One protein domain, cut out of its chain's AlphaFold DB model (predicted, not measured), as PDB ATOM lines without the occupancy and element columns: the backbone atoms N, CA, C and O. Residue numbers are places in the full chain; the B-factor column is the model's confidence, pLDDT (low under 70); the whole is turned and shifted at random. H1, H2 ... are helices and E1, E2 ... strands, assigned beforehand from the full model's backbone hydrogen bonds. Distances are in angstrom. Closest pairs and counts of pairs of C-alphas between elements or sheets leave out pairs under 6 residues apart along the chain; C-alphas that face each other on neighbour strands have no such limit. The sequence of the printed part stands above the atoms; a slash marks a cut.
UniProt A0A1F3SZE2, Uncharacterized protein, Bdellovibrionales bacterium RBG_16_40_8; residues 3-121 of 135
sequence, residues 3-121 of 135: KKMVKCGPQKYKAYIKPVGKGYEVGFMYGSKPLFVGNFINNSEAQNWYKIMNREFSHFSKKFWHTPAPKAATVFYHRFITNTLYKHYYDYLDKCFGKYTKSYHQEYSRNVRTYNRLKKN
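Overview. This is residues 3 to 121 of the 135 residues of an uncharacterized protein of Bdellovibrionales bacterium RBG_16_40_8 (UniProt A0A1F3SZE2). A strongly twisted sheet of four strands has two helices over one face, H1 and the very long H2, and its other face is bare. H2 runs far past the sheet, and residues 97 to 121, of which 97 to 119 belong to H2, stick out as a straight arm that makes much of the length. The printed part has 119 residues, with four named strands and then two named helices in the order E1, E2, E3, E4, H1, H2; the sheet's order is E1 - E2 - E3 - E4, all antiparallel, and the class is mixed, helices and strands. The whole is only just loose, close to extended, with a radius of gyration of the C-alphas of 20.1 A and spans of 77 by 29 by 18 A.

Arrangement. The sheet is a meander, each strand the antiparallel neighbour of the one before: E1, residues 3 to 8, E2, residues 11 to 20, E3, residues 23 to 30, and E4, residues 33 to 40. Each strand forms a hairpin with the next. E1 and E2 stand at 157 degrees, with N 6 and O 13 within hydrogen-bond range at 2.8 A. E2 and E3 stand at 167 degrees, with N 16 and O 27 at 2.9 A. E3 and E4 stand at 161 degrees, with N 26 and O 38 at 2.9 A. E4 bends by 57 degrees at residue 36. The edge strands E1 and E4 are apart. H1, residues 43 to 63, is on the sheet at a height of 8.4 A, over E2 and E3, and runs along the strands, at 9 degrees to E3 on the local plane. Its closest C-alphas to E3 are those of Asn 43 and Tyr 24, 6.3 A apart. H2, residues 71 to 119, is on the same face at a height of 6.2 A. It lies over E3 and only just not over E4, with 8 of its C-alphas falling on E3 and 2 on E4; it runs along the strands, at 16 degrees to E3 on the local plane. The closest C-alphas of H2 and E4 are those of Thr 82 and Leu 35, 5.5 A apart. H1 and H2 form a helical hairpin. H2 touches H1 with residues 81 to 92 alone, the closest C-alphas being those of Leu 85 and Met 53 at 6.8 A; they run opposite ways at a steep tilt of 38 degrees, only just beyond shallow. In both helices every O i to N i+4 pair is within hydrogen-bond range.

Along the chain. E1 begins at C-alpha 3 (120.118, -55.184, 180.158) and is 16.4 A long. E2 measures 27.5 A, E3 23.2 A and E4 20.5 A. H1 measures 30.2 A. H2 runs 70.8 A, from C-alpha 71 (125.759, -48.741, 205.362) to C-alpha 119 (103.350, -16.870, 146.246).

Size, cuts and confidence. The two C-alphas farthest apart are those of Pro 70 and Asn 121, at 77.4 A. Without residues 97 to 121 the body spans 41 by 26 by 18 A. The printed part has no cut, and no link is long. The mean pLDDT of the printed part is 89.2; residues 66 to 69 and residue 72 are under 70.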
ATOM      1  N   LYS A   3     119.576 -55.266 178.798       86.88
ATOM      2  CA  LYS A   3     120.118 -55.184 180.158       86.88
ATOM      3  C   LYS A   3     121.635 -55.287 180.081       86.88
ATOM      4  O   LYS A   3     122.159 -56.075 179.300       86.88
ATOM      5  N   LYS A   4     122.327 -54.516 180.909       87.62
ATOM      6  CA  LYS A   4     123.775 -54.587 181.089       87.62
ATOM      7  C   LYS A   4     124.068 -54.578 182.578       87.62
ATOM      8  O   LYS A   4     123.594 -53.698 183.293       87.62
ATOM      9  N   MET A   5     124.824 -55.567 183.038       86.69
ATOM     10  CA  MET A   5     125.373 -55.543 184.388       86.69
ATOM     11  C   MET A   5     126.666 -54.739 184.384       86.69
ATOM     12  O   MET A   5     127.483 -54.879 183.473       86.69
ATOM     13  N   VAL A   6     126.842 -53.900 185.397       80.62
ATOM     14  CA  VAL A   6     128.051 -53.104 185.588       80.62
ATOM     15  C   VAL A   6     128.532 -53.305 187.017       80.62
ATOM     16  O   VAL A   6     127.738 -53.254 187.953       80.62
ATOM     17  N   LYS A   7     129.824 -53.580 187.187       76.00
ATOM     18  CA  LYS A   7     130.445 -53.736 188.505       76.00
ATOM     19  C   LYS A   7     131.168 -52.447 188.882       76.00
ATOM     20  O   LYS A   7     131.832 -51.855 188.036       76.00
ATOM     21  N   CYS A   8     131.057 -52.038 190.139       74.38
ATOM     22  CA  CYS A   8     131.904 -51.005 190.731       74.38
ATOM     23  C   CYS A   8     132.374 -51.518 192.096       74.38
ATOM     24  O   CYS A   8     131.583 -51.624 193.037       74.38
ATOM     25  N   GLY A   9     133.642 -51.933 192.161       73.06
ATOM     26  CA  GLY A   9     134.156 -52.719 193.282       73.06
ATOM     27  C   GLY A   9     133.342 -54.013 193.474       73.06
ATOM     28  O   GLY A   9     133.032 -54.683 192.482       73.06
ATOM     29  N   PRO A  10     132.947 -54.365 194.713       72.81
ATOM     30  CA  PRO A  10     132.128 -55.550 194.979       72.81
ATOM     31  C   PRO A  10     130.661 -55.380 194.548       72.81
ATOM     32  O   PRO A  10     129.925 -56.364 194.447       72.81
ATOM     33  N   GLN A  11     130.220 -54.146 194.276       80.81
ATOM     34  CA  GLN A  11     128.818 -53.850 194.012       80.81
ATOM     35  C   GLN A  11     128.426 -54.113 192.559       80.81
ATOM     36  O   GLN A  11     129.148 -53.778 191.614       80.81
ATOM     37  N   LYS A  12     127.232 -54.691 192.386       86.25
ATOM     38  CA  LYS A  12     126.635 -54.990 191.081       86.25
ATOM     39  C   LYS A  12     125.468 -54.048 190.818       86.25
ATOM     40  O   LYS A  12     124.457 -54.071 191.516       86.25
ATOM     41  N   TYR A  13     125.595 -53.277 189.752       90.50
ATOM     42  CA  TYR A  13     124.558 -52.410 189.226       90.50
ATOM     43  C   TYR A  13     124.023 -52.968 187.916       90.50
ATOM     44  O   TYR A  13     124.669 -53.766 187.228       90.50
ATOM     45  N   LYS A  14     122.828 -52.528 187.549       94.00
ATOM     46  CA  LYS A  14     122.166 -52.954 186.326       94.00
ATOM     47  C   LYS A  14     121.593 -51.748 185.608       94.00
ATOM     48  O   LYS A  14     120.737 -51.047 186.131       94.00
ATOM     49  N   ALA A  15     122.048 -51.551 184.382       95.12
ATOM     50  CA  ALA A  15     121.468 -50.611 183.441       95.12
ATOM     51  C   ALA A  15     120.477 -51.356 182.545       95.12
ATOM     52  O   ALA A  15     120.798 -52.430 182.021       95.12
ATOM     53  N   TYR A  16     119.301 -50.791 182.299       95.62
ATOM     54  CA  TYR A  16     118.325 -51.374 181.386       95.62
ATOM     55  C   TYR A  16     117.665 -50.341 180.480       95.62
ATOM     56  O   TYR A  16     117.642 -49.151 180.773       95.62
ATOM     57  N   ILE A  17     117.111 -50.845 179.383       96.38
ATOM     58  CA  ILE A  17     116.159 -50.153 178.523       96.38
ATOM     59  C   ILE A  17     115.029 -51.126 178.174       96.38
ATOM     60  O   ILE A  17     115.273 -52.271 177.755       96.38
ATOM     61  N   LYS A  18     113.787 -50.694 178.380       95.31
ATOM     62  CA  LYS A  18     112.581 -51.488 178.106       95.31
ATOM     63  C   LYS A  18     111.495 -50.613 177.459       95.31
ATOM     64  O   LYS A  18     111.441 -49.425 177.760       95.31
ATOM     65  N   PRO A  19     110.645 -51.178 176.589       95.31
ATOM     66  CA  PRO A  19     109.431 -50.495 176.153       95.31
ATOM     67  C   PRO A  19     108.443 -50.379 177.325       95.31
ATOM     68  O   PRO A  19     108.346 -51.305 178.135       95.31
ATOM     69  N   VAL A  20     107.735 -49.251 177.420       93.38
ATOM     70  CA  VAL A  20     106.671 -48.993 178.408       93.38
ATOM     71  C   VAL A  20     105.560 -48.198 177.728       93.38
ATOM     72  O   VAL A  20     105.767 -47.054 177.322       93.38
ATOM     73  N   GLY A  21     104.377 -48.801 177.582       91.88
ATOM     74  CA  GLY A  21     103.279 -48.203 176.819       91.88
ATOM     75  C   GLY A  21     103.707 -47.875 175.385       91.88
ATOM     76  O   GLY A  21     104.220 -48.739 174.678       91.88
ATOM     77  N   LYS A  22     103.528 -46.613 174.973       92.50
ATOM     78  CA  LYS A  22     103.966 -46.096 173.660       92.50
ATOM     79  C   LYS A  22     105.405 -45.551 173.649       92.50
ATOM     80  O   LYS A  22     105.837 -45.031 172.626       92.50
ATOM     81  N   GLY A  23     106.127 -45.636 174.767       94.69
ATOM     82  CA  GLY A  23     107.472 -45.086 174.924       94.69
ATOM     83  C   GLY A  23     108.490 -46.108 175.426       94.69
ATOM     84  O   GLY A  23     108.307 -47.325 175.344       94.69
ATOM     85  N   TYR A  24     109.593 -45.588 175.955       97.19
ATOM     86  CA  TYR A  24     110.740 -46.349 176.427       97.19
ATOM     87  C   TYR A  24     111.197 -45.827 177.783       97.19
ATOM     88  O   TYR A  24     111.364 -44.627 177.981       97.19
ATOM     89  N   GLU A  25     111.465 -46.745 178.701       97.25
ATOM     90  CA  GLU A  25     112.058 -46.450 180.000       97.25
ATOM     91  C   GLU A  25     113.513 -46.916 179.993       97.25
ATOM     92  O   GLU A  25     113.818 -48.071 179.662       97.25
ATOM     93  N   VAL A  26     114.414 -46.018 180.379       97.31
ATOM     94  CA  VAL A  26     115.829 -46.304 180.616       97.31
ATOM     95  C   VAL A  26     116.097 -46.133 182.098       97.31
ATOM     96  O   VAL A  26     115.806 -45.079 182.658       97.31
ATOM     97  N   GLY A  27     116.686 -47.140 182.735       96.12
ATOM     98  CA  GLY A  27     116.937 -47.086 184.168       96.12
ATOM     99  C   GLY A  27     118.265 -47.680 184.597       96.12
ATOM    100  O   GLY A  27     118.916 -48.442 183.871       96.12
ATOM    101  N   PHE A  28     118.647 -47.313 185.813       96.06
ATOM    102  CA  PHE A  28     119.837 -47.779 186.507       96.06
ATOM    103  C   PHE A  28     119.440 -48.220 187.914       96.06
ATOM    104  O   PHE A  28     118.797 -47.467 188.642       96.06
ATOM    105  N   MET A  29     119.789 -49.445 188.294       95.06
ATOM    106  CA  MET A  29     119.334 -50.057 189.544       95.06
ATOM    107  C   MET A  29     120.465 -50.766 190.286       95.06
ATOM    108  O   MET A  29     121.394 -51.299 189.672       95.06
ATOM    109  N   TYR A  30     120.344 -50.801 191.610       91.19
ATOM    110  CA  TYR A  30     121.182 -51.577 192.518       91.19
ATOM    111  C   TYR A  30     120.309 -52.606 193.247       91.19
ATOM    112  O   TYR A  30     119.396 -52.245 193.994       91.19
ATOM    113  N   GLY A  31     120.545 -53.898 193.002       87.56
ATOM    114  CA  GLY A  31     119.616 -54.948 193.435       87.56
ATOM    115  C   GLY A  31     118.220 -54.710 192.850       87.56
ATOM    116  O   GLY A  31     118.080 -54.584 191.637       87.56
ATOM    117  N   SER A  32     117.198 -54.618 193.704       88.31
ATOM    118  CA  SER A  32     115.821 -54.249 193.335       88.31
ATOM    119  C   SER A  32     115.535 -52.744 193.404       88.31
ATOM    120  O   SER A  32     114.452 -52.316 193.010       88.31
ATOM    121  N   LYS A  33     116.478 -51.925 193.889       90.38
ATOM    122  CA  LYS A  33     116.260 -50.492 194.113       90.38
ATOM    123  C   LYS A  33     116.606 -49.681 192.861       90.38
ATOM    124  O   LYS A  33     117.759 -49.744 192.414       90.38
ATOM    125  N   PRO A  34     115.664 -48.907 192.292       93.88
ATOM    126  CA  PRO A  34     115.985 -47.971 191.225       93.88
ATOM    127  C   PRO A  34     116.813 -46.812 191.790       93.88
ATOM    128  O   PRO A  34     116.468 -46.237 192.819       93.88
ATOM    129  N   LEU A  35     117.917 -46.491 191.120       94.19
ATOM    130  CA  LEU A  35     118.741 -45.310 191.402       94.19
ATOM    131  C   LEU A  35     118.474 -44.193 190.389       94.19
ATOM    132  O   LEU A  35     118.583 -43.021 190.713       94.19
ATOM    133  N   PHE A  36     118.116 -44.549 189.158       97.00
ATOM    134  CA  PHE A  36     117.751 -43.597 188.116       97.00
ATOM    135  C   PHE A  36     116.684 -44.204 187.209       97.00
ATOM    136  O   PHE A  36     116.767 -45.388 186.862       97.00
ATOM    137  N   VAL A  37     115.731 -43.374 186.790       96.81
ATOM    138  CA  VAL A  37     114.730 -43.696 185.769       96.81
ATOM    139  C   VAL A  37     114.524 -42.472 184.877       96.81
ATOM    140  O   VAL A  37     114.289 -41.372 185.378       96.81
ATOM    141  N   GLY A  38     114.605 -42.677 183.564       95.25
ATOM    142  CA  GLY A  38     114.294 -41.687 182.535       95.25
ATOM    143  C   GLY A  38     113.322 -42.264 181.507       95.25
ATOM    144  O   GLY A  38     113.452 -43.424 181.108       95.25
ATOM    145  N   ASN A  39     112.360 -41.447 181.080       95.75
ATOM    146  CA  ASN A  39     111.320 -41.827 180.127       95.75
ATOM    147  C   ASN A  39     111.521 -41.101 178.799       95.75
ATOM    148  O   ASN A  39     111.807 -39.907 178.770       95.75
ATOM    149  N   PHE A  40     111.335 -41.831 177.708       94.81
ATOM    150  CA  PHE A  40     111.560 -41.361 176.349       94.81
ATOM    151  C   PHE A  40     110.373 -41.738 175.478       94.81
ATOM    152  O   PHE A  40     109.841 -42.842 175.584       94.81
ATOM    153  N   ILE A  41     109.988 -40.839 174.579       92.69
ATOM    154  CA  ILE A  41     108.961 -41.135 173.576       92.69
ATOM    155  C   ILE A  41     109.588 -41.983 172.463       92.69
ATOM    156  O   ILE A  41     109.047 -43.018 172.077       92.69
ATOM    157  N   ASN A  42     110.780 -41.596 172.003       92.44
ATOM    158  CA  ASN A  42     111.444 -42.228 170.871       92.44
ATOM    159  C   ASN A  42     112.494 -43.260 171.304       92.44
ATOM    160  O   ASN A  42     113.334 -43.006 172.168       92.44
ATOM    161  N   ASN A  43     112.525 -44.409 170.617       92.69
ATOM    162  CA  ASN A  43     113.535 -45.451 170.846       92.69
ATOM    163  C   ASN A  43     114.958 -44.929 170.603       92.69
ATOM    164  O   ASN A  43     115.883 -45.272 171.330       92.69
ATOM    165  N   SER A  44     115.149 -44.098 169.576       92.88
ATOM    166  CA  SER A  44     116.462 -43.557 169.209       92.88
ATOM    167  C   SER A  44     117.072 -42.722 170.338       92.88
ATOM    168  O   SER A  44     118.236 -42.919 170.687       92.88
ATOM    169  N   GLU A  45     116.277 -41.847 170.954       93.50
ATOM    170  CA  GLU A  45     116.675 -41.048 172.116       93.50
ATOM    171  C   GLU A  45     116.964 -41.937 173.321       93.50
ATOM    172  O   GLU A  45     118.004 -41.783 173.961       93.50
ATOM    173  N   ALA A  46     116.096 -42.918 173.583       95.81
ATOM    174  CA  ALA A  46     116.275 -43.870 174.672       95.81
ATOM    175  C   ALA A  46     117.585 -44.664 174.523       95.81
ATOM    176  O   ALA A  46     118.347 -44.814 175.477       95.81
ATOM    177  N   GLN A  47     117.894 -45.144 173.315       95.38
ATOM    178  CA  GLN A  47     119.141 -45.855 173.016       95.38
ATOM    179  C   GLN A  47     120.362 -44.944 173.144       95.38
ATOM    180  O   GLN A  47     121.409 -45.386 173.628       95.38
ATOM    181  N   ASN A  48     120.250 -43.691 172.704       95.38
ATOM    182  CA  ASN A  48     121.338 -42.727 172.805       95.38
ATOM    183  C   ASN A  48     121.642 -42.402 174.271       95.38
ATOM    184  O   ASN A  48     122.782 -42.556 174.716       95.38
ATOM    185  N   TRP A  49     120.607 -42.080 175.050       97.12
ATOM    186  CA  TRP A  49     120.740 -41.882 176.486       97.12
ATOM    187  C   TRP A  49     121.288 -43.129 177.183       97.12
ATOM    188  O   TRP A  49     122.226 -43.022 177.967       97.12
ATOM    189  N   TYR A  50     120.798 -44.327 176.851       96.44
ATOM    190  CA  TYR A  50     121.317 -45.574 177.418       96.44
ATOM    191  C   TYR A  50     122.832 -45.722 177.205       96.44
ATOM    192  O   TYR A  50     123.547 -46.134 178.123       96.44
ATOM    193  N   LYS A  51     123.353 -45.370 176.022       95.31
ATOM    194  CA  LYS A  51     124.802 -45.381 175.751       95.31
ATOM    195  C   LYS A  51     125.545 -44.344 176.600       95.31
ATOM    196  O   LYS A  51     126.548 -44.699 177.220       95.31
ATOM    197  N   ILE A  52     125.043 -43.109 176.654       95.50
ATOM    198  CA  ILE A  52     125.639 -42.007 177.428       95.50
ATOM    199  C   ILE A  52     125.665 -42.356 178.918       95.50
ATOM    200  O   ILE A  52     126.734 -42.364 179.515       95.50
ATOM    201  N   MET A  53     124.530 -42.757 179.489       95.81
ATOM    202  CA  MET A  53     124.392 -43.164 180.889       95.81
ATOM    203  C   MET A  53     125.424 -44.229 181.283       95.81
ATOM    204  O   MET A  53     126.095 -44.102 182.304       95.81
ATOM    205  N   ASN A  54     125.595 -45.273 180.461       93.88
ATOM    206  CA  ASN A  54     126.586 -46.318 180.729       93.88
ATOM    207  C   ASN A  54     128.032 -45.794 180.673       93.88
ATOM    208  O   ASN A  54     128.870 -46.251 181.451       93.88
ATOM    209  N   ARG A  55     128.336 -44.869 179.753       94.06
ATOM    210  CA  ARG A  55     129.661 -44.243 179.648       94.06
ATOM    211  C   ARG A  55     129.947 -43.352 180.853       94.06
ATOM    212  O   ARG A  55     130.987 -43.523 181.481       94.06
ATOM    213  N   GLU A  56     129.021 -42.465 181.205       93.50
ATOM    214  CA  GLU A  56     129.191 -41.554 182.341       93.50
ATOM    215  C   GLU A  56     129.273 -42.324 183.661       93.50
ATOM    216  O   GLU A  56     130.141 -42.033 184.479       93.50
ATOM    217  N   PHE A  57     128.473 -43.383 183.836       91.56
ATOM    218  CA  PHE A  57     128.632 -44.268 184.988       91.56
ATOM    219  C   PHE A  57     130.012 -44.934 185.008       91.56
ATOM    220  O   PHE A  57     130.638 -45.000 186.061       91.56
ATOM    221  N   SER A  58     130.522 -45.395 183.861       90.62
ATOM    222  CA  SER A  58     131.862 -45.985 183.798       90.62
ATOM    223  C   SER A  58     132.966 -44.981 184.142       90.62
ATOM    224  O   SER A  58     133.965 -45.373 184.743       90.62
ATOM    225  N   HIS A  59     132.827 -43.713 183.751       91.00
ATOM    226  CA  HIS A  59     133.765 -42.655 184.135       91.00
ATOM    227  C   HIS A  59     133.660 -42.341 185.627       91.00
ATOM    228  O   HIS A  59     134.676 -42.297 186.320       91.00
ATOM    229  N   PHE A  60     132.434 -42.204 186.133       90.50
ATOM    230  CA  PHE A  60     132.163 -42.003 187.550       90.50
ATOM    231  C   PHE A  60     132.776 -43.123 188.394       90.50
ATOM    232  O   PHE A  60     133.525 -42.837 189.321       90.50
ATOM    233  N   SER A  61     132.550 -44.389 188.032       86.38
ATOM    234  CA  SER A  61     133.045 -45.543 188.789       86.38
ATOM    235  C   SER A  61     134.569 -45.663 188.793       86.38
ATOM    236  O   SER A  61     135.125 -46.232 189.725       86.38
ATOM    237  N   LYS A  62     135.243 -45.162 187.746       85.06
ATOM    238  CA  LYS A  62     136.714 -45.107 187.667       85.06
ATOM    239  C   LYS A  62     137.303 -43.956 188.482       85.06
ATOM    240  O   LYS A  62     138.445 -44.044 188.908       85.06
ATOM    241  N   LYS A  63     136.562 -42.858 188.644       86.94
ATOM    242  CA  LYS A  63     137.022 -41.671 189.378       86.94
ATOM    243  C   LYS A  63     136.712 -41.770 190.871       86.94
ATOM    244  O   LYS A  63     137.545 -41.429 191.699       86.94
ATOM    245  N   PHE A  64     135.519 -42.247 191.200       84.81
ATOM    246  CA  PHE A  64     134.986 -42.328 192.552       84.81
ATOM    247  C   PHE A  64     134.733 -43.795 192.883       84.81
ATOM    248  O   PHE A  64     133.655 -44.338 192.641       84.81
ATOM    249  N   TRP A  65     135.765 -44.454 193.391       71.06
ATOM    250  CA  TRP A  65     135.758 -45.877 193.695       71.06
ATOM    251  C   TRP A  65     134.875 -46.107 194.920       71.06
ATOM    252  O   TRP A  65     134.964 -45.368 195.900       71.06
ATOM    253  N   HIS A  66     134.012 -47.123 194.883       67.00
ATOM    254  CA  HIS A  66     133.268 -47.500 196.078       67.00
ATOM    255  C   HIS A  66     134.204 -48.242 197.039       67.00
ATOM    256  O   HIS A  66     134.556 -49.398 196.804       67.00
ATOM    257  N   THR A  67     134.558 -47.605 198.150       61.53
ATOM    258  CA  THR A  67     135.254 -48.265 199.262       61.53
ATOM    259  C   THR A  67     134.243 -49.089 200.065       61.53
ATOM    260  O   THR A  67     133.167 -48.558 200.360       61.53
ATOM    261  N   PRO A  68     134.508 -50.365 200.407       58.41
ATOM    262  CA  PRO A  68     133.657 -51.112 201.329       58.41
ATOM    263  C   PRO A  68     133.622 -50.350 202.653       58.41
ATOM    264  O   PRO A  68     134.644 -50.172 203.305       58.41
ATOM    265  N   ALA A  69     132.465 -49.811 203.000       60.59
ATOM    266  CA  ALA A  69     132.307 -48.884 204.107       60.59
ATOM    267  C   ALA A  69     130.936 -49.132 204.764       60.59
ATOM    268  O   ALA A  69     130.112 -49.855 204.191       60.59
ATOM    269  N   PRO A  70     130.671 -48.576 205.960       73.19
ATOM    270  CA  PRO A  70     129.409 -48.770 206.670       73.19
ATOM    271  C   PRO A  70     128.201 -48.432 205.788       73.19
ATOM    272  O   PRO A  70     128.304 -47.629 204.863       73.19
ATOM    273  N   LYS A  71     127.018 -48.971 206.107       70.69
ATOM    274  CA  LYS A  71     125.759 -48.741 205.362       70.69
ATOM    275  C   LYS A  71     125.515 -47.263 204.997       70.69
ATOM    276  O   LYS A  71     125.012 -46.981 203.910       70.69
ATOM    277  N   ALA A  72     125.910 -46.328 205.867       61.84
ATOM    278  CA  ALA A  72     125.844 -44.885 205.628       61.84
ATOM    279  C   ALA A  72     126.646 -44.429 204.390       61.84
ATOM    280  O   ALA A  72     126.150 -43.634 203.590       61.84
ATOM    281  N   ALA A  73     127.837 -44.987 204.170       78.69
ATOM    282  CA  ALA A  73     128.671 -44.692 203.010       78.69
ATOM    283  C   ALA A  73     128.067 -45.239 201.707       78.69
ATOM    284  O   ALA A  73     128.108 -44.561 200.682       78.69
ATOM    285  N   THR A  74     127.424 -46.412 201.737       82.31
ATOM    286  CA  THR A  74     126.691 -46.944 200.574       82.31
ATOM    287  C   THR A  74     125.488 -46.072 200.213       82.31
ATOM    288  O   THR A  74     125.250 -45.809 199.036       82.31
ATOM    289  N   VAL A  75     124.735 -45.581 201.207       87.31
ATOM    290  CA  VAL A  75     123.607 -44.662 200.968       87.31
ATOM    291  C   VAL A  75     124.093 -43.357 200.339       87.31
ATOM    292  O   VAL A  75     123.526 -42.918 199.335       87.31
ATOM    293  N   PHE A  76     125.166 -42.771 200.876       87.88
ATOM    294  CA  PHE A  76     125.802 -41.596 200.284       87.88
ATOM    295  C   PHE A  76     126.244 -41.865 198.841       87.88
ATOM    296  O   PHE A  76     125.918 -41.087 197.947       87.88
ATOM    297  N   TYR A  77     126.913 -42.991 198.590       88.19
ATOM    298  CA  TYR A  77     127.406 -43.349 197.262       88.19
ATOM    299  C   TYR A  77     126.267 -43.525 196.247       88.19
ATOM    300  O   TYR A  77     126.339 -43.004 195.135       88.19
ATOM    301  N   HIS A  78     125.169 -44.179 196.633       90.38
ATOM    302  CA  HIS A  78     123.976 -44.291 195.788       90.38
ATOM    303  C   HIS A  78     123.342 -42.932 195.491       90.38
ATOM    304  O   HIS A  78     122.961 -42.679 194.346       90.38
ATOM    305  N   ARG A  79     123.260 -42.043 196.488       92.56
ATOM    306  CA  ARG A  79     122.792 -40.666 196.281       92.56
ATOM    307  C   ARG A  79     123.721 -39.908 195.334       92.56
ATOM    308  O   ARG A  79     123.239 -39.189 194.464       92.56
ATOM    309  N   PHE A  80     125.031 -40.106 195.454       92.44
ATOM    310  CA  PHE A  80     126.010 -39.465 194.586       92.44
ATOM    311  C   PHE A  80     125.873 -39.941 193.134       92.44
ATOM    312  O   PHE A  80     125.723 -39.104 192.246       92.44
ATOM    313  N   ILE A  81     125.789 -41.258 192.900       92.31
ATOM    314  CA  ILE A  81     125.495 -41.824 191.572       92.31
ATOM    315  C   ILE A  81     124.205 -41.225 191.013       92.31
ATOM    316  O   ILE A  81     124.188 -40.752 189.880       92.31
ATOM    317  N   THR A  82     123.135 -41.240 191.809       95.19
ATOM    318  CA  THR A  82     121.812 -40.742 191.409       95.19
ATOM    319  C   THR A  82     121.904 -39.294 190.933       95.19
ATOM    320  O   THR A  82     121.512 -38.986 189.809       95.19
ATOM    321  N   ASN A  83     122.513 -38.422 191.738       96.12
ATOM    322  CA  ASN A  83     122.697 -37.014 191.398       96.12
ATOM    323  C   ASN A  83     123.557 -36.829 190.140       96.12
ATOM    324  O   ASN A  83     123.228 -36.003 189.292       96.12
ATOM    325  N   THR A  84     124.637 -37.600 189.987       95.00
ATOM    326  CA  THR A  84     125.484 -37.539 188.787       95.00
ATOM    327  C   THR A  84     124.727 -37.972 187.532       95.00
ATOM    328  O   THR A  84     124.816 -37.297 186.505       95.00
ATOM    329  N   LEU A  85     123.950 -39.054 187.603       95.94
ATOM    330  CA  LEU A  85     123.147 -39.522 186.474       95.94
ATOM    331  C   LEU A  85     122.058 -38.513 186.099       95.94
ATOM    332  O   LEU A  85     121.911 -38.219 184.916       95.94
ATOM    333  N   TYR A  86     121.351 -37.934 187.077       97.25
ATOM    334  CA  TYR A  86     120.347 -36.899 186.807       97.25
ATOM    335  C   TYR A  86     120.960 -35.617 186.243       97.25
ATOM    336  O   TYR A  86     120.396 -35.049 185.311       97.25
ATOM    337  N   LYS A  87     122.136 -35.194 186.723       96.62
ATOM    338  CA  LYS A  87     122.867 -34.066 186.128       96.62
ATOM    339  C   LYS A  87     123.117 -34.305 184.636       96.62
ATOM    340  O   LYS A  87     122.690 -33.515 183.802       96.62
ATOM    341  N   HIS A  88     123.743 -35.431 184.291       96.56
ATOM    342  CA  HIS A  88     124.029 -35.758 182.892       96.56
ATOM    343  C   HIS A  88     122.768 -35.986 182.053       96.56
ATOM    344  O   HIS A  88     122.790 -35.755 180.845       96.56
ATOM    345  N   TYR A  89     121.678 -36.435 182.675       97.06
ATOM    346  CA  TYR A  89     120.387 -36.600 182.018       97.06
ATOM    347  C   TYR A  89     119.801 -35.257 181.597       97.06
ATOM    348  O   TYR A  89     119.418 -35.101 180.439       97.06
ATOM    349  N   TYR A  90     119.795 -34.270 182.492       95.62
ATOM    350  CA  TYR A  90     119.315 -32.934 182.153       95.62
ATOM    351  C   TYR A  90     120.232 -32.228 181.146       95.62
ATOM    352  O   TYR A  90     119.721 -31.654 180.189       95.62
ATOM    353  N   ASP A  91     121.558 -32.383 181.253       94.62
ATOM    354  CA  ASP A  91     122.499 -31.880 180.236       94.62
ATOM    355  C   ASP A  91     122.236 -32.497 178.847       94.62
ATOM    356  O   ASP A  91     122.416 -31.855 177.809       94.62
ATOM    357  N   TYR A  92     121.852 -33.777 178.806       94.75
ATOM    358  CA  TYR A  92     121.478 -34.462 177.571       94.75
ATOM    359  C   TYR A  92     120.169 -33.909 176.996       94.75
ATOM    360  O   TYR A  92     120.110 -33.620 175.799       94.75
ATOM    361  N   LEU A  93     119.144 -33.743 177.836       93.00
ATOM    362  CA  LEU A  93     117.851 -33.205 177.415       93.00
ATOM    363  C   LEU A  93     117.978 -31.780 176.876       93.00
ATOM    364  O   LEU A  93     117.433 -31.495 175.814       93.00
ATOM    365  N   ASP A  94     118.749 -30.924 177.543       92.81
ATOM    366  CA  ASP A  94     118.974 -29.547 177.103       92.81
ATOM    367  C   ASP A  94     119.610 -29.495 175.702       92.81
ATOM    368  O   ASP A  94     119.127 -28.812 174.795       92.81
ATOM    369  N   LYS A  95     120.613 -30.346 175.450       91.06
ATOM    370  CA  LYS A  95     121.214 -30.500 174.112       91.06
ATOM    371  C   LYS A  95     120.212 -30.997 173.071       91.06
ATOM    372  O   LYS A  95     120.244 -30.542 171.924       91.06
ATOM    373  N   CYS A  96     119.344 -31.938 173.439       89.00
ATOM    374  CA  CYS A  96     118.289 -32.428 172.554       89.00
ATOM    375  C   CYS A  96     117.297 -31.317 172.206       89.00
ATOM    376  O   CYS A  96     117.034 -31.101 171.023       89.00
ATOM    377  N   PHE A  97     116.814 -30.566 173.196       88.88
ATOM    378  CA  PHE A  97     115.895 -29.453 172.972       88.88
ATOM    379  C   PHE A  97     116.531 -28.350 172.129       88.88
ATOM    380  O   PHE A  97     115.935 -27.930 171.137       88.88
ATOM    381  N   GLY A  98     117.776 -27.962 172.419       89.00
ATOM    382  CA  GLY A  98     118.513 -27.004 171.594       89.00
ATOM    383  C   GLY A  98     118.638 -27.455 170.134       89.00
ATOM    384  O   GLY A  98     118.409 -26.671 169.206       89.00
ATOM    385  N   LYS A  99     118.927 -28.744 169.901       86.75
ATOM    386  CA  LYS A  99     118.973 -29.325 168.548       86.75
ATOM    387  C   LYS A  99     117.609 -29.270 167.855       86.75
ATOM    388  O   LYS A  99     117.550 -28.904 166.678       86.75
ATOM    389  N   TYR A 100     116.532 -29.629 168.550       87.38
ATOM    390  CA  TYR A 100     115.181 -29.635 167.983       87.38
ATOM    391  C   TYR A 100     114.695 -28.234 167.638       87.38
ATOM    392  O   TYR A 100     114.233 -28.026 166.517       87.38
ATOM    393  N   THR A 101     114.907 -27.258 168.519       88.12
ATOM    394  CA  THR A 101     114.579 -25.852 168.255       88.12
ATOM    395  C   THR A 101     115.302 -25.336 167.014       88.12
ATOM    396  O   THR A 101     114.681 -24.738 166.132       88.12
ATOM    397  N   LYS A 102     116.602 -25.632 166.883       88.38
ATOM    398  CA  LYS A 102     117.382 -25.243 165.700       88.38
ATOM    399  C   LYS A 102     116.851 -25.894 164.421       88.38
ATOM    400  O   LYS A 102     116.687 -25.205 163.417       88.38
ATOM    401  N   SER A 103     116.567 -27.197 164.457       88.50
ATOM    402  CA  SER A 103     116.019 -27.924 163.304       88.50
ATOM    403  C   SER A 103     114.654 -27.377 162.888       88.50
ATOM    404  O   SER A 103     114.413 -27.169 161.701       88.50
ATOM    405  N   TYR A 104     113.777 -27.094 163.855       88.44
ATOM    406  CA  TYR A 104     112.454 -26.532 163.599       88.44
ATOM    407  C   TYR A 104     112.546 -25.148 162.953       88.44
ATOM    408  O   TYR A 104     111.896 -24.887 161.945       88.44
ATOM    409  N   HIS A 105     113.407 -24.273 163.478       91.25
ATOM    410  CA  HIS A 105     113.596 -22.938 162.915       91.25
ATOM    411  C   HIS A 105     114.143 -22.980 161.477       91.25
ATOM    412  O   HIS A 105     113.736 -22.184 160.625       91.25
ATOM    413  N   GLN A 106     115.037 -23.931 161.186       91.75
ATOM    414  CA  GLN A 106     115.566 -24.153 159.839       91.75
ATOM    415  C   GLN A 106     114.479 -24.616 158.864       91.75
ATOM    416  O   GLN A 106     114.356 -24.033 157.787       91.75
ATOM    417  N   GLU A 107     113.678 -25.613 159.241       92.25
ATOM    418  CA  GLU A 107     112.568 -26.103 158.416       92.25
ATOM    419  C   GLU A 107     111.499 -25.029 158.205       92.25
ATOM    420  O   GLU A 107     111.088 -24.774 157.074       92.25
ATOM    421  N   TYR A 108     111.120 -24.309 159.261       93.19
ATOM    422  CA  TYR A 108     110.205 -23.177 159.149       93.19
ATOM    423  C   TYR A 108     110.735 -22.121 158.169       93.19
ATOM    424  O   TYR A 108     110.028 -21.708 157.253       93.19
ATOM    425  N   SER A 109     112.010 -21.743 158.288       94.06
ATOM    426  CA  SER A 109     112.640 -20.785 157.374       94.06
ATOM    427  C   SER A 109     112.658 -21.281 155.923       94.06
ATOM    428  O   SER A 109     112.422 -20.495 155.004       94.06
ATOM    429  N   ARG A 110     112.914 -22.577 155.690       94.44
ATOM    430  CA  ARG A 110     112.834 -23.194 154.352       94.44
ATOM    431  C   ARG A 110     111.416 -23.112 153.799       94.44
ATOM    432  O   ARG A 110     111.240 -22.681 152.662       94.44
ATOM    433  N   ASN A 111     110.419 -23.441 154.612       93.88
ATOM    434  CA  ASN A 111     109.013 -23.380 154.227       93.88
ATOM    435  C   ASN A 111     108.571 -21.952 153.906       93.88
ATOM    436  O   ASN A 111     107.938 -21.743 152.877       93.88
ATOM    437  N   VAL A 112     108.978 -20.957 154.699       92.94
ATOM    438  CA  VAL A 112     108.698 -19.538 154.420       92.94
ATOM    439  C   VAL A 112     109.334 -19.093 153.101       92.94
ATOM    440  O   VAL A 112     108.685 -18.420 152.302       92.94
ATOM    441  N   ARG A 113     110.585 -19.485 152.821       92.69
ATOM    442  CA  ARG A 113     111.237 -19.168 151.535       92.69
ATOM    443  C   ARG A 113     110.510 -19.820 150.363       92.69
ATOM    444  O   ARG A 113     110.259 -19.154 149.361       92.69
ATOM    445  N   THR A 114     110.151 -21.094 150.498       91.25
ATOM    446  CA  THR A 114     109.381 -21.830 149.490       91.25
ATOM    447  C   THR A 114     108.022 -21.181 149.262       91.25
ATOM    448  O   THR A 114     107.674 -20.912 148.116       91.25
ATOM    449  N   TYR A 115     107.300 -20.846 150.332       89.56
ATOM    450  CA  TYR A 115     106.033 -20.126 150.274       89.56
ATOM    451  C   TYR A 115     106.186 -18.787 149.553       89.56
ATOM    452  O   TYR A 115     105.466 -18.531 148.597       89.56
ATOM    453  N   ASN A 116     107.165 -17.960 149.926       88.56
ATOM    454  CA  ASN A 116     107.399 -16.664 149.283       88.56
ATOM    455  C   ASN A 116     107.771 -16.796 147.799       88.56
ATOM    456  O   ASN A 116     107.410 -15.934 147.000       88.56
ATOM    457  N   ARG A 117     108.473 -17.869 147.416       87.69
ATOM    458  CA  ARG A 117     108.763 -18.185 146.012       87.69
ATOM    459  C   ARG A 117     107.497 -18.586 145.256       87.69
ATOM    460  O   ARG A 117     107.263 -18.066 144.172       87.69
ATOM    461  N   LEU A 118     106.685 -19.478 145.825       86.12
ATOM    462  CA  LEU A 118     105.443 -19.959 145.211       86.12
ATOM    463  C   LEU A 118     104.375 -18.860 145.135       86.12
ATOM    464  O   LEU A 118     103.726 -18.722 144.104       86.12
ATOM    465  N   LYS A 119     104.269 -18.015 146.165       82.62
ATOM    466  CA  LYS A 119     103.350 -16.870 146.246       82.62
ATOM    467  C   LYS A 119     103.468 -15.933 145.042       82.62
ATOM    468  O   LYS A 119     102.459 -15.407 144.598       82.62
ATOM    469  N   LYS A 120     104.675 -15.729 144.502       74.25
ATOM    470  CA  LYS A 120     104.892 -14.881 143.312       74.25
ATOM    471  C   LYS A 120     104.225 -15.440 142.051       74.25
ATOM    472  O   LYS A 120     103.837 -14.666 141.187       74.25
ATOM    473  N   ASN A 121     104.081 -16.762 141.977       71.94
ATOM    474  CA  ASN A 121     103.477 -17.472 140.849       71.94
ATOM    475  C   ASN A 121     102.007 -17.834 141.107       71.94
ATOM    476  O   ASN A 121     101.274 -18.173 140.182       71.94
TER     477      ASN A 121